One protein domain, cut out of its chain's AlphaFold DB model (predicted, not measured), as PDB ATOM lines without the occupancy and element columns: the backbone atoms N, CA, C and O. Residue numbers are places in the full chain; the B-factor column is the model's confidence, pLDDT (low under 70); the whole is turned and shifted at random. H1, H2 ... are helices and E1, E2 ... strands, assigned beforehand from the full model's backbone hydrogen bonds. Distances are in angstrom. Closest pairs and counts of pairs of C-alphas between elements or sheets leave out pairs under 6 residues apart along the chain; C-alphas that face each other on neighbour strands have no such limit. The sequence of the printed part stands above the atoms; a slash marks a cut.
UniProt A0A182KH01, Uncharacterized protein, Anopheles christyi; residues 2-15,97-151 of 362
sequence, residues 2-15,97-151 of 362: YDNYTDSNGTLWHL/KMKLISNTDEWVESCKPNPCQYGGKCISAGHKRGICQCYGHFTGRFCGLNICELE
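This is residues 2 to 15 and 97 to 151 of the 362 residues of an uncharacterized protein of Anopheles christyi (UniProt A0A182KH01). With little regular structure, this is a body of loops with a small antiparallel hairpin of two strands, E1 and E2, at one end and two short helices, H1 and H2, at the other; residues 2 to 15 fold back on themselves to one side. The printed part has 69 residues, 18 of them in named elements, in the order H1, E1, E2, H2, class mixed. It is only just loose, close to compact, with a radius of gyration of the C-alphas of 13.4 A, and spans 40 by 31 by 17 A.

E1, residues 121 to 124, and E2, residues 130 to 133, form an antiparallel hairpin, 153 degrees between directions; N 131 and O 123, 2.8 A apart, are within hydrogen-bond range. Residues 107 to 108 pair antiparallel with residues 130 to 131 of E2. H1, residues 97 to 102, and H2, residues 147 to 150, are close but not clearly touching; their closest C-alphas, of Lys 97 and Glu 149, are 7.9 A apart. Each O i to N i+4 pair in H1 is within hydrogen-bond range; H2 is too short for one.

E1 is 9.9 A long from C-alpha 121 at (-35.730, 37.150, 46.665), E2 9.5 A, H1 8.5 A and H2 5.7 A, ending at C-alpha 150 at (-29.457, 53.582, 34.457).

Residues 16 to 96 are cut out, 26.4 A between C-alphas 15 and 97. The links H1 to E1 and E2 to H2 are long. Mean pLDDT of the printed part is 72.1; 24 residues are under 70, among them residues 2 to 15.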
ATOM      1  N   TYR A   2     -46.377  35.129  32.036       34.44
ATOM      2  CA  TYR A   2     -47.146  36.124  32.792       34.44
ATOM      3  C   TYR A   2     -46.595  37.530  32.511       34.44
ATOM      4  O   TYR A   2     -46.046  38.191  33.384       34.44
ATOM      5  N   ASP A   3     -46.661  37.914  31.242       37.25
ATOM      6  CA  ASP A   3     -46.562  39.293  30.775       37.25
ATOM      7  C   ASP A   3     -47.596  39.434  29.646       37.25
ATOM      8  O   ASP A   3     -47.913  38.450  28.968       37.25
ATOM      9  N   ASN A   4     -48.164  40.629  29.486       39.28
ATOM     10  CA  ASN A   4     -49.280  40.878  28.574       39.28
ATOM     11  C   ASN A   4     -48.920  40.548  27.117       39.28
ATOM     12  O   ASN A   4     -48.004  41.138  26.546       39.28
ATOM     13  N   TYR A   5     -49.681  39.643  26.499       45.16
ATOM     14  CA  TYR A   5     -49.540  39.337  25.075       45.16
ATOM     15  C   TYR A   5     -50.324  40.344  24.245       45.16
ATOM     16  O   TYR A   5     -51.489  40.618  24.543       45.16
ATOM     17  N   THR A   6     -49.708  40.807  23.165       33.81
ATOM     18  CA  THR A   6     -50.368  41.503  22.062       33.81
ATOM     19  C   THR A   6     -50.307  40.643  20.803       33.81
ATOM     20  O   THR A   6     -49.266  40.063  20.483       33.81
ATOM     21  N   ASP A   7     -51.423  40.541  20.081       34.50
ATOM     22  CA  ASP A   7     -51.408  40.016  18.713       34.50
ATOM     23  C   ASP A   7     -50.866  41.077  17.732       34.50
ATOM     24  O   ASP A   7     -50.577  42.215  18.109       34.50
ATOM     25  N   SER A   8     -50.763  40.735  16.445       39.16
ATOM     26  CA  SER A   8     -50.344  41.683  15.400       39.16
ATOM     27  C   SER A   8     -51.290  42.882  15.215       39.16
ATOM     28  O   SER A   8     -50.925  43.822  14.517       39.16
ATOM     29  N   ASN A   9     -52.478  42.864  15.833       35.62
ATOM     30  CA  ASN A   9     -53.437  43.970  15.864       35.62
ATOM     31  C   ASN A   9     -53.439  44.733  17.207       35.62
ATOM     32  O   ASN A   9     -54.292  45.596  17.416       35.62
ATOM     33  N   GLY A  10     -52.510  44.438  18.124       34.50
ATOM     34  CA  GLY A  10     -52.362  45.154  19.395       34.50
ATOM     35  C   GLY A  10     -53.404  44.819  20.467       34.50
ATOM     36  O   GLY A  10     -53.503  45.547  21.454       34.50
ATOM     37  N   THR A  11     -54.180  43.741  20.317       34.91
ATOM     38  CA  THR A  11     -55.177  43.354  21.330       34.91
ATOM     39  C   THR A  11     -54.532  42.625  22.510       34.91
ATOM     40  O   THR A  11     -53.792  41.661  22.321       34.91
ATOM     41  N   LEU A  12     -54.814  43.094  23.733       35.56
ATOM     42  CA  LEU A  12     -54.343  42.489  24.982       35.56
ATOM     43  C   LEU A  12     -55.185  41.253  25.330       35.56
ATOM     44  O   LEU A  12     -56.403  41.367  25.469       35.56
ATOM     45  N   TRP A  13     -54.548  40.100  25.549       34.31
ATOM     46  CA  TRP A  13     -55.241  38.879  25.982       34.31
ATOM     47  C   TRP A  13     -54.601  38.264  27.230       34.31
ATOM     48  O   TRP A  13     -53.429  37.889  27.226       34.31
ATOM     49  N   HIS A  14     -55.399  38.085  28.287       36.25
ATOM     50  CA  HIS A  14     -55.029  37.251  29.433       36.25
ATOM     51  C   HIS A  14     -55.392  35.788  29.144       36.25
ATOM     52  O   HIS A  14     -56.496  35.491  28.687       36.25
ATOM     53  N   LEU A  15     -54.467  34.863  29.410       37.53
ATOM     54  CA  LEU A  15     -54.640  33.447  29.083       37.53
ATOM     55  C   LEU A  15     -55.752  32.813  29.939       37.53
ATOM     56  O   LEU A  15     -55.616  32.712  31.158       37.53
ATOM     57  N   LYS A  97     -33.499  48.235  27.891       70.56
ATOM     58  CA  LYS A  97     -33.311  49.056  29.098       70.56
ATOM     59  C   LYS A  97     -34.471  50.018  29.307       70.56
ATOM     60  O   LYS A  97     -35.063  50.042  30.379       70.56
ATOM     61  N   MET A  98     -34.830  50.771  28.267       68.00
ATOM     62  CA  MET A  98     -35.921  51.739  28.346       68.00
ATOM     63  C   MET A  98     -37.247  51.035  28.646       68.00
ATOM     64  O   MET A  98     -37.997  51.526  29.473       68.00
ATOM     65  N   LYS A  99     -37.496  49.850  28.071       70.06
ATOM     66  CA  LYS A  99     -38.709  49.048  28.328       70.06
ATOM     67  C   LYS A  99     -38.761  48.455  29.744       70.06
ATOM     68  O   LYS A  99     -39.841  48.353  30.318       70.06
ATOM     69  N   LEU A 100     -37.613  48.094  30.323       68.19
ATOM     70  CA  LEU A 100     -37.503  47.653  31.721       68.19
ATOM     71  C   LEU A 100     -37.667  48.800  32.733       68.19
ATOM     72  O   LEU A 100     -38.085  48.544  33.858       68.19
ATOM     73  N   ILE A 101     -37.330  50.037  32.346       67.88
ATOM     74  CA  ILE A 101     -37.410  51.238  33.198       67.88
ATOM     75  C   ILE A 101     -38.764  51.952  33.049       67.88
ATOM     76  O   ILE A 101     -39.296  52.469  34.026       67.88
ATOM     77  N   SER A 102     -39.342  51.986  31.843       61.06
ATOM     78  CA  SER A 102     -40.600  52.691  31.556       61.06
ATOM     79  C   SER A 102     -41.838  51.959  32.065       61.06
ATOM     80  O   SER A 102     -42.914  52.550  32.110       61.06
ATOM     81  N   ASN A 103     -41.721  50.669  32.388       61.81
ATOM     82  CA  ASN A 103     -42.834  49.897  32.912       61.81
ATOM     83  C   ASN A 103     -42.979  50.205  34.408       61.81
ATOM     84  O   ASN A 103     -42.226  49.692  35.231       61.81
ATOM     85  N   THR A 104     -43.934  51.072  34.747       58.09
ATOM     86  CA  THR A 104     -44.129  51.649  36.092       58.09
ATOM     87  C   THR A 104     -44.559  50.646  37.167       58.09
ATOM     88  O   THR A 104     -44.685  51.010  38.332       58.09
ATOM     89  N   ASP A 105     -44.810  49.393  36.793       64.06
ATOM     90  CA  ASP A 105     -45.179  48.323  37.710       64.06
ATOM     91  C   ASP A 105     -43.937  47.685  38.353       64.06
ATOM     92  O   ASP A 105     -43.264  46.856  37.744       64.06
ATOM     93  N   GLU A 106     -43.670  47.992  39.628       73.50
ATOM     94  CA  GLU A 106     -42.647  47.304  40.444       73.50
ATOM     95  C   GLU A 106     -42.993  45.832  40.760       73.50
ATOM     96  O   GLU A 106     -42.172  45.085  41.301       73.50
ATOM     97  N   TRP A 107     -44.214  45.397  40.442       77.88
ATOM     98  CA  TRP A 107     -44.776  44.106  40.841       77.88
ATOM     99  C   TRP A 107     -44.608  43.018  39.776       77.88
ATOM    100  O   TRP A 107     -44.690  43.254  38.571       77.88
ATOM    101  N   VAL A 108     -44.479  41.782  40.250       79.75
ATOM    102  CA  VAL A 108     -44.482  40.553  39.453       79.75
ATOM    103  C   VAL A 108     -45.714  39.714  39.797       79.75
ATOM    104  O   VAL A 108     -46.113  39.632  40.958       79.75
ATOM    105  N   GLU A 109     -46.318  39.047  38.813       76.25
ATOM    106  CA  GLU A 109     -47.566  38.287  39.007       76.25
ATOM    107  C   GLU A 109     -47.401  37.008  39.858       76.25
ATOM    108  O   GLU A 109     -48.334  36.581  40.539       76.25
ATOM    109  N   SER A 110     -46.221  36.372  39.850       80.62
ATOM    110  CA  SER A 110     -45.967  35.133  40.602       80.62
ATOM    111  C   SER A 110     -44.511  34.985  41.040       80.62
ATOM    112  O   SER A 110     -43.594  35.150  40.242       80.62
ATOM    113  N   CYS A 111     -44.311  34.555  42.291       83.31
ATOM    114  CA  CYS A 111     -43.010  34.158  42.844       83.31
ATOM    115  C   CYS A 111     -42.663  32.665  42.646       83.31
ATOM    116  O   CYS A 111     -41.683  32.184  43.221       83.31
ATOM    117  N   LYS A 112     -43.476  31.889  41.910       82.44
ATOM    118  CA  LYS A 112     -43.248  30.449  41.673       82.44
ATOM    119  C   LYS A 112     -43.344  30.119  40.172       82.44
ATOM    120  O   LYS A 112     -44.462  30.077  39.653       82.44
ATOM    121  N   PRO A 113     -42.224  29.814  39.476       78.38
ATOM    122  CA  PRO A 113     -40.823  29.866  39.942       78.38
ATOM    123  C   PRO A 113     -40.366  31.295  40.294       78.38
ATOM    124  O   PRO A 113     -41.054  32.246  39.943       78.38
ATOM    125  N   ASN A 114     -39.225  31.443  40.985       83.75
ATOM    126  CA  ASN A 114     -38.683  32.759  41.352       83.75
ATOM    127  C   ASN A 114     -38.333  33.570  40.082       83.75
ATOM    128  O   ASN A 114     -37.488  33.108  39.314       83.75
ATOM    129  N   PRO A 115     -38.951  34.743  39.849       82.19
ATOM    130  CA  PRO A 115     -38.708  35.573  38.668       82.19
ATOM    131  C   PRO A 115     -37.493  36.506  38.808       82.19
ATOM    132  O   PRO A 115     -37.084  37.121  37.825       82.19
ATOM    133  N   CYS A 116     -36.937  36.660  40.012       87.25
ATOM    134  CA  CYS A 116     -35.886  37.635  40.288       87.25
ATOM    135  C   CYS A 116     -34.502  37.111  39.875       87.25
ATOM    136  O   CYS A 116     -34.112  35.998  40.239       87.25
ATOM    137  N   GLN A 117     -33.744  37.927  39.146       86.75
ATOM    138  CA  GLN A 117     -32.392  37.615  38.684       86.75
ATOM    139  C   GLN A 117     -31.324  37.874  39.764       86.75
ATOM    140  O   GLN A 117     -31.612  38.409  40.835       86.75
ATOM    141  N   TYR A 118     -30.088  37.439  39.484       88.75
ATOM    142  CA  TYR A 118     -28.885  37.622  40.317       88.75
ATOM    143  C   TYR A 118     -29.063  37.281  41.811       88.75
ATOM    144  O   TYR A 118     -28.477  37.905  42.691       88.75
ATOM    145  N   GLY A 119     -29.879  36.262  42.105       87.06
ATOM    146  CA  GLY A 119     -30.134  35.787  43.468       87.06
ATOM    147  C   GLY A 119     -31.183  36.584  44.252       87.06
ATOM    148  O   GLY A 119     -31.371  36.303  45.433       87.06
ATOM    149  N   GLY A 120     -31.880  37.541  43.628       90.12
ATOM    150  CA  GLY A 120     -32.955  38.306  44.265       90.12
ATOM    151  C   GLY A 120     -34.072  37.425  44.845       90.12
ATOM    152  O   GLY A 120     -34.397  36.351  44.323       90.12
ATOM    153  N   LYS A 121     -34.687  37.885  45.937       92.38
ATOM    154  CA  LYS A 121     -35.730  37.150  46.665       92.38
ATOM    155  C   LYS A 121     -37.117  37.693  46.321       92.38
ATOM    156  O   LYS A 121     -37.445  38.819  46.678       92.38
ATOM    157  N   CYS A 122     -37.963  36.881  45.690       90.56
ATOM    158  CA  CYS A 122     -39.361  37.254  45.467       90.56
ATOM    159  C   CYS A 122     -40.183  37.126  46.757       90.56
ATOM    160  O   CYS A 122     -40.233  36.055  47.370       90.56
ATOM    161  N   ILE A 123     -40.840  38.214  47.155       90.06
ATOM    162  CA  ILE A 123     -41.752  38.289  48.302       90.06
ATOM    163  C   ILE A 123     -43.185  38.506  47.804       90.06
ATOM    164  O   ILE A 123     -43.431  39.400  47.002       90.06
ATOM    165  N   SER A 124     -44.147  37.689  48.245       86.62
ATOM    166  CA  SER A 124     -45.548  37.812  47.805       86.62
ATOM    167  C   SER A 124     -46.268  38.889  48.621       86.62
ATOM    168  O   SER A 124     -46.528  38.697  49.806       86.62
ATOM    169  N   ALA A 125     -46.625  40.002  47.984       74.62
ATOM    170  CA  ALA A 125     -47.320  41.138  48.585       74.62
ATOM    171  C   ALA A 125     -48.853  40.962  48.506       74.62
ATOM    172  O   ALA A 125     -49.568  41.777  47.928       74.62
ATOM    173  N   GLY A 126     -49.361  39.859  49.066       69.94
ATOM    174  CA  GLY A 126     -50.793  39.533  49.092       69.94
ATOM    175  C   GLY A 126     -51.293  38.702  47.900       69.94
ATOM    176  O   GLY A 126     -50.543  37.952  47.269       69.94
ATOM    177  N   HIS A 127     -52.601  38.776  47.631       59.25
ATOM    178  CA  HIS A 127     -53.295  37.903  46.679       59.25
ATOM    179  C   HIS A 127     -52.916  38.196  45.211       59.25
ATOM    180  O   HIS A 127     -53.523  39.048  44.568       59.25
ATOM    181  N   LYS A 128     -51.985  37.399  44.661       67.62
ATOM    182  CA  LYS A 128     -51.549  37.372  43.242       67.62
ATOM    183  C   LYS A 128     -50.594  38.494  42.781       67.62
ATOM    184  O   LYS A 128     -50.519  38.768  41.588       67.62
ATOM    185  N   ARG A 129     -49.840  39.122  43.691       78.69
ATOM    186  CA  ARG A 129     -48.684  39.972  43.336       78.69
ATOM    187  C   ARG A 129     -47.500  39.699  44.257       78.69
ATOM    188  O   ARG A 129     -47.675  39.352  45.426       78.69
ATOM    189  N   GLY A 130     -46.296  39.868  43.731       84.38
ATOM    190  CA  GLY A 130     -45.040  39.829  44.467       84.38
ATOM    191  C   GLY A 130     -44.097  40.947  44.038       84.38
ATOM    192  O   GLY A 130     -44.332  41.612  43.036       84.38
ATOM    193  N   ILE A 131     -43.043  41.161  44.815       87.62
ATOM    194  CA  ILE A 131     -42.002  42.167  44.577       87.62
ATOM    195  C   ILE A 131     -40.651  41.452  44.641       87.62
ATOM    196  O   ILE A 131     -40.455  40.556  45.468       87.62
ATOM    197  N   CYS A 132     -39.721  41.826  43.766       88.81
ATOM    198  CA  CYS A 132     -38.359  41.313  43.801       88.81
ATOM    199  C   CYS A 132     -37.487  42.139  44.750       88.81
ATOM    200  O   CYS A 132     -37.152  43.284  44.463       88.81
ATOM    201  N   GLN A 133     -37.074  41.545  45.871       91.00
ATOM    202  CA  GLN A 133     -36.056  42.129  46.737       91.00
ATOM    203  C   GLN A 133     -34.671  41.864  46.132       91.00
ATOM    204  O   GLN A 133     -34.168  40.737  46.171       91.00
ATOM    205  N   CYS A 134     -34.075  42.903  45.551       90.38
ATOM    206  CA  CYS A 134     -32.746  42.842  44.950       90.38
ATOM    207  C   CYS A 134     -31.638  42.893  46.008       90.38
ATOM    208  O   CYS A 134     -31.813  43.461  47.086       90.38
ATOM    209  N   TYR A 135     -30.487  42.298  45.687       90.50
ATOM    210  CA  TYR A 135     -29.298  42.327  46.534       90.50
ATOM    211  C   TYR A 135     -28.225  43.240  45.940       90.50
ATOM    212  O   TYR A 135     -28.004  43.255  44.731       90.50
ATOM    213  N   GLY A 136     -27.539  43.982  46.808       90.00
ATOM    214  CA  GLY A 136     -26.445  44.871  46.429       90.00
ATOM    215  C   GLY A 136     -26.850  45.920  45.392       90.00
ATOM    216  O   GLY A 136     -27.781  46.689  45.606       90.00
ATOM    217  N   HIS A 137     -26.131  45.956  44.273       89.94
ATOM    218  CA  HIS A 137     -26.251  46.993  43.245       89.94
ATOM    219  C   HIS A 137     -27.228  46.671  42.097       89.94
ATOM    220  O   HIS A 137     -27.210  47.360  41.075       89.94
ATOM    221  N   PHE A 138     -28.045  45.623  42.228       89.88
ATOM    222  CA  PHE A 138     -29.066  45.256  41.241       89.88
ATOM    223  C   PHE A 138     -30.404  45.960  41.507       89.88
ATOM    224  O   PHE A 138     -30.755  46.237  42.653       89.88
ATOM    225  N   THR A 139     -31.157  46.247  40.446       86.88
ATOM    226  CA  THR A 139     -32.400  47.031  40.489       86.88
ATOM    227  C   THR A 139     -33.350  46.692  39.323       86.88
ATOM    228  O   THR A 139     -33.060  45.837  38.478       86.88
ATOM    229  N   GLY A 140     -34.514  47.347  39.292       82.69
ATOM    230  CA  GLY A 140     -35.620  47.102  38.362       82.69
ATOM    231  C   GLY A 140     -36.529  45.940  38.785       82.69
ATOM    232  O   GLY A 140     -36.165  45.127  39.634       82.69
ATOM    233  N   ARG A 141     -37.705  45.828  38.142       82.31
ATOM    234  CA  ARG A 141     -38.807  44.885  38.469       82.31
ATOM    235  C   ARG A 141     -38.381  43.432  38.730       82.31
ATOM    236  O   ARG A 141     -38.997  42.732  39.525       82.31
ATOM    237  N   PHE A 142     -37.325  42.978  38.057       83.25
ATOM    238  CA  PHE A 142     -36.798  41.612  38.145       83.25
ATOM    239  C   PHE A 142     -35.360  41.533  38.680       83.25
ATOM    240  O   PHE A 142     -34.721  40.493  38.535       83.25
ATOM    241  N   CYS A 143     -34.811  42.618  39.236       88.19
ATOM    242  CA  CYS A 143     -33.388  42.751  39.581       88.19
ATOM    243  C   CYS A 143     -32.421  42.532  38.402       88.19
ATOM    244  O   CYS A 143     -31.253  42.244  38.622       88.19
ATOM    245  N   GLY A 144     -32.898  42.615  37.156       83.69
ATOM    246  CA  GLY A 144     -32.128  42.272  35.954       83.69
ATOM    247  C   GLY A 144     -31.188  43.366  35.441       83.69
ATOM    248  O   GLY A 144     -30.466  43.117  34.484       83.69
ATOM    249  N   LEU A 145     -31.206  44.559  36.042       84.88
ATOM    250  CA  LEU A 145     -30.335  45.685  35.693       84.88
ATOM    251  C   LEU A 145     -29.381  45.967  36.852       84.88
ATOM    252  O   LEU A 145     -29.797  45.928  38.012       84.88
ATOM    253  N   ASN A 146     -28.131  46.324  36.567       88.94
ATOM    254  CA  ASN A 146     -27.291  46.968  37.579       88.94
ATOM    255  C   ASN A 146     -27.580  48.480  37.644       88.94
ATOM    256  O   ASN A 146     -27.995  49.085  36.657       88.94
ATOM    257  N   ILE A 147     -27.344  49.116  38.795       88.94
ATOM    258  CA  ILE A 147     -27.625  50.551  38.981       88.94
ATOM    259  C   ILE A 147     -26.868  51.439  37.975       88.94
ATOM    260  O   ILE A 147     -27.411  52.454  37.546       88.94
ATOM    261  N   CYS A 148     -25.659  51.063  37.546       90.88
ATOM    262  CA  CYS A 148     -24.901  51.842  36.563       90.88
ATOM    263  C   CYS A 148     -25.485  51.783  35.139       90.88
ATOM    264  O   CYS A 148     -25.224  52.696  34.360       90.88
ATOM    265  N   GLU A 149     -26.314  50.788  34.794       87.12
ATOM    266  CA  GLU A 149     -27.021  50.741  33.502       87.12
ATOM    267  C   GLU A 149     -28.106  51.813  33.350       87.12
ATOM    268  O   GLU A 149     -28.505  52.077  32.216       87.12
ATOM    269  N   LEU A 150     -28.556  52.423  34.455       84.25
ATOM    270  CA  LEU A 150     -29.457  53.582  34.457       84.25
ATOM    271  C   LEU A 150     -28.712  54.927  34.368       84.25
ATOM    272  O   LEU A 150     -29.338  55.971  34.529       84.25
ATOM    273  N   GLU A 151     -27.389  54.904  34.176       88.88
ATOM    274  CA  GLU A 151     -26.524  56.091  34.081       88.88
ATOM    275  C   GLU A 151     -26.787  57.117  35.212       88.88
ATOM    276  O   GLU A 151     -27.110  58.282  34.976       88.88
TER     277      GLU A 151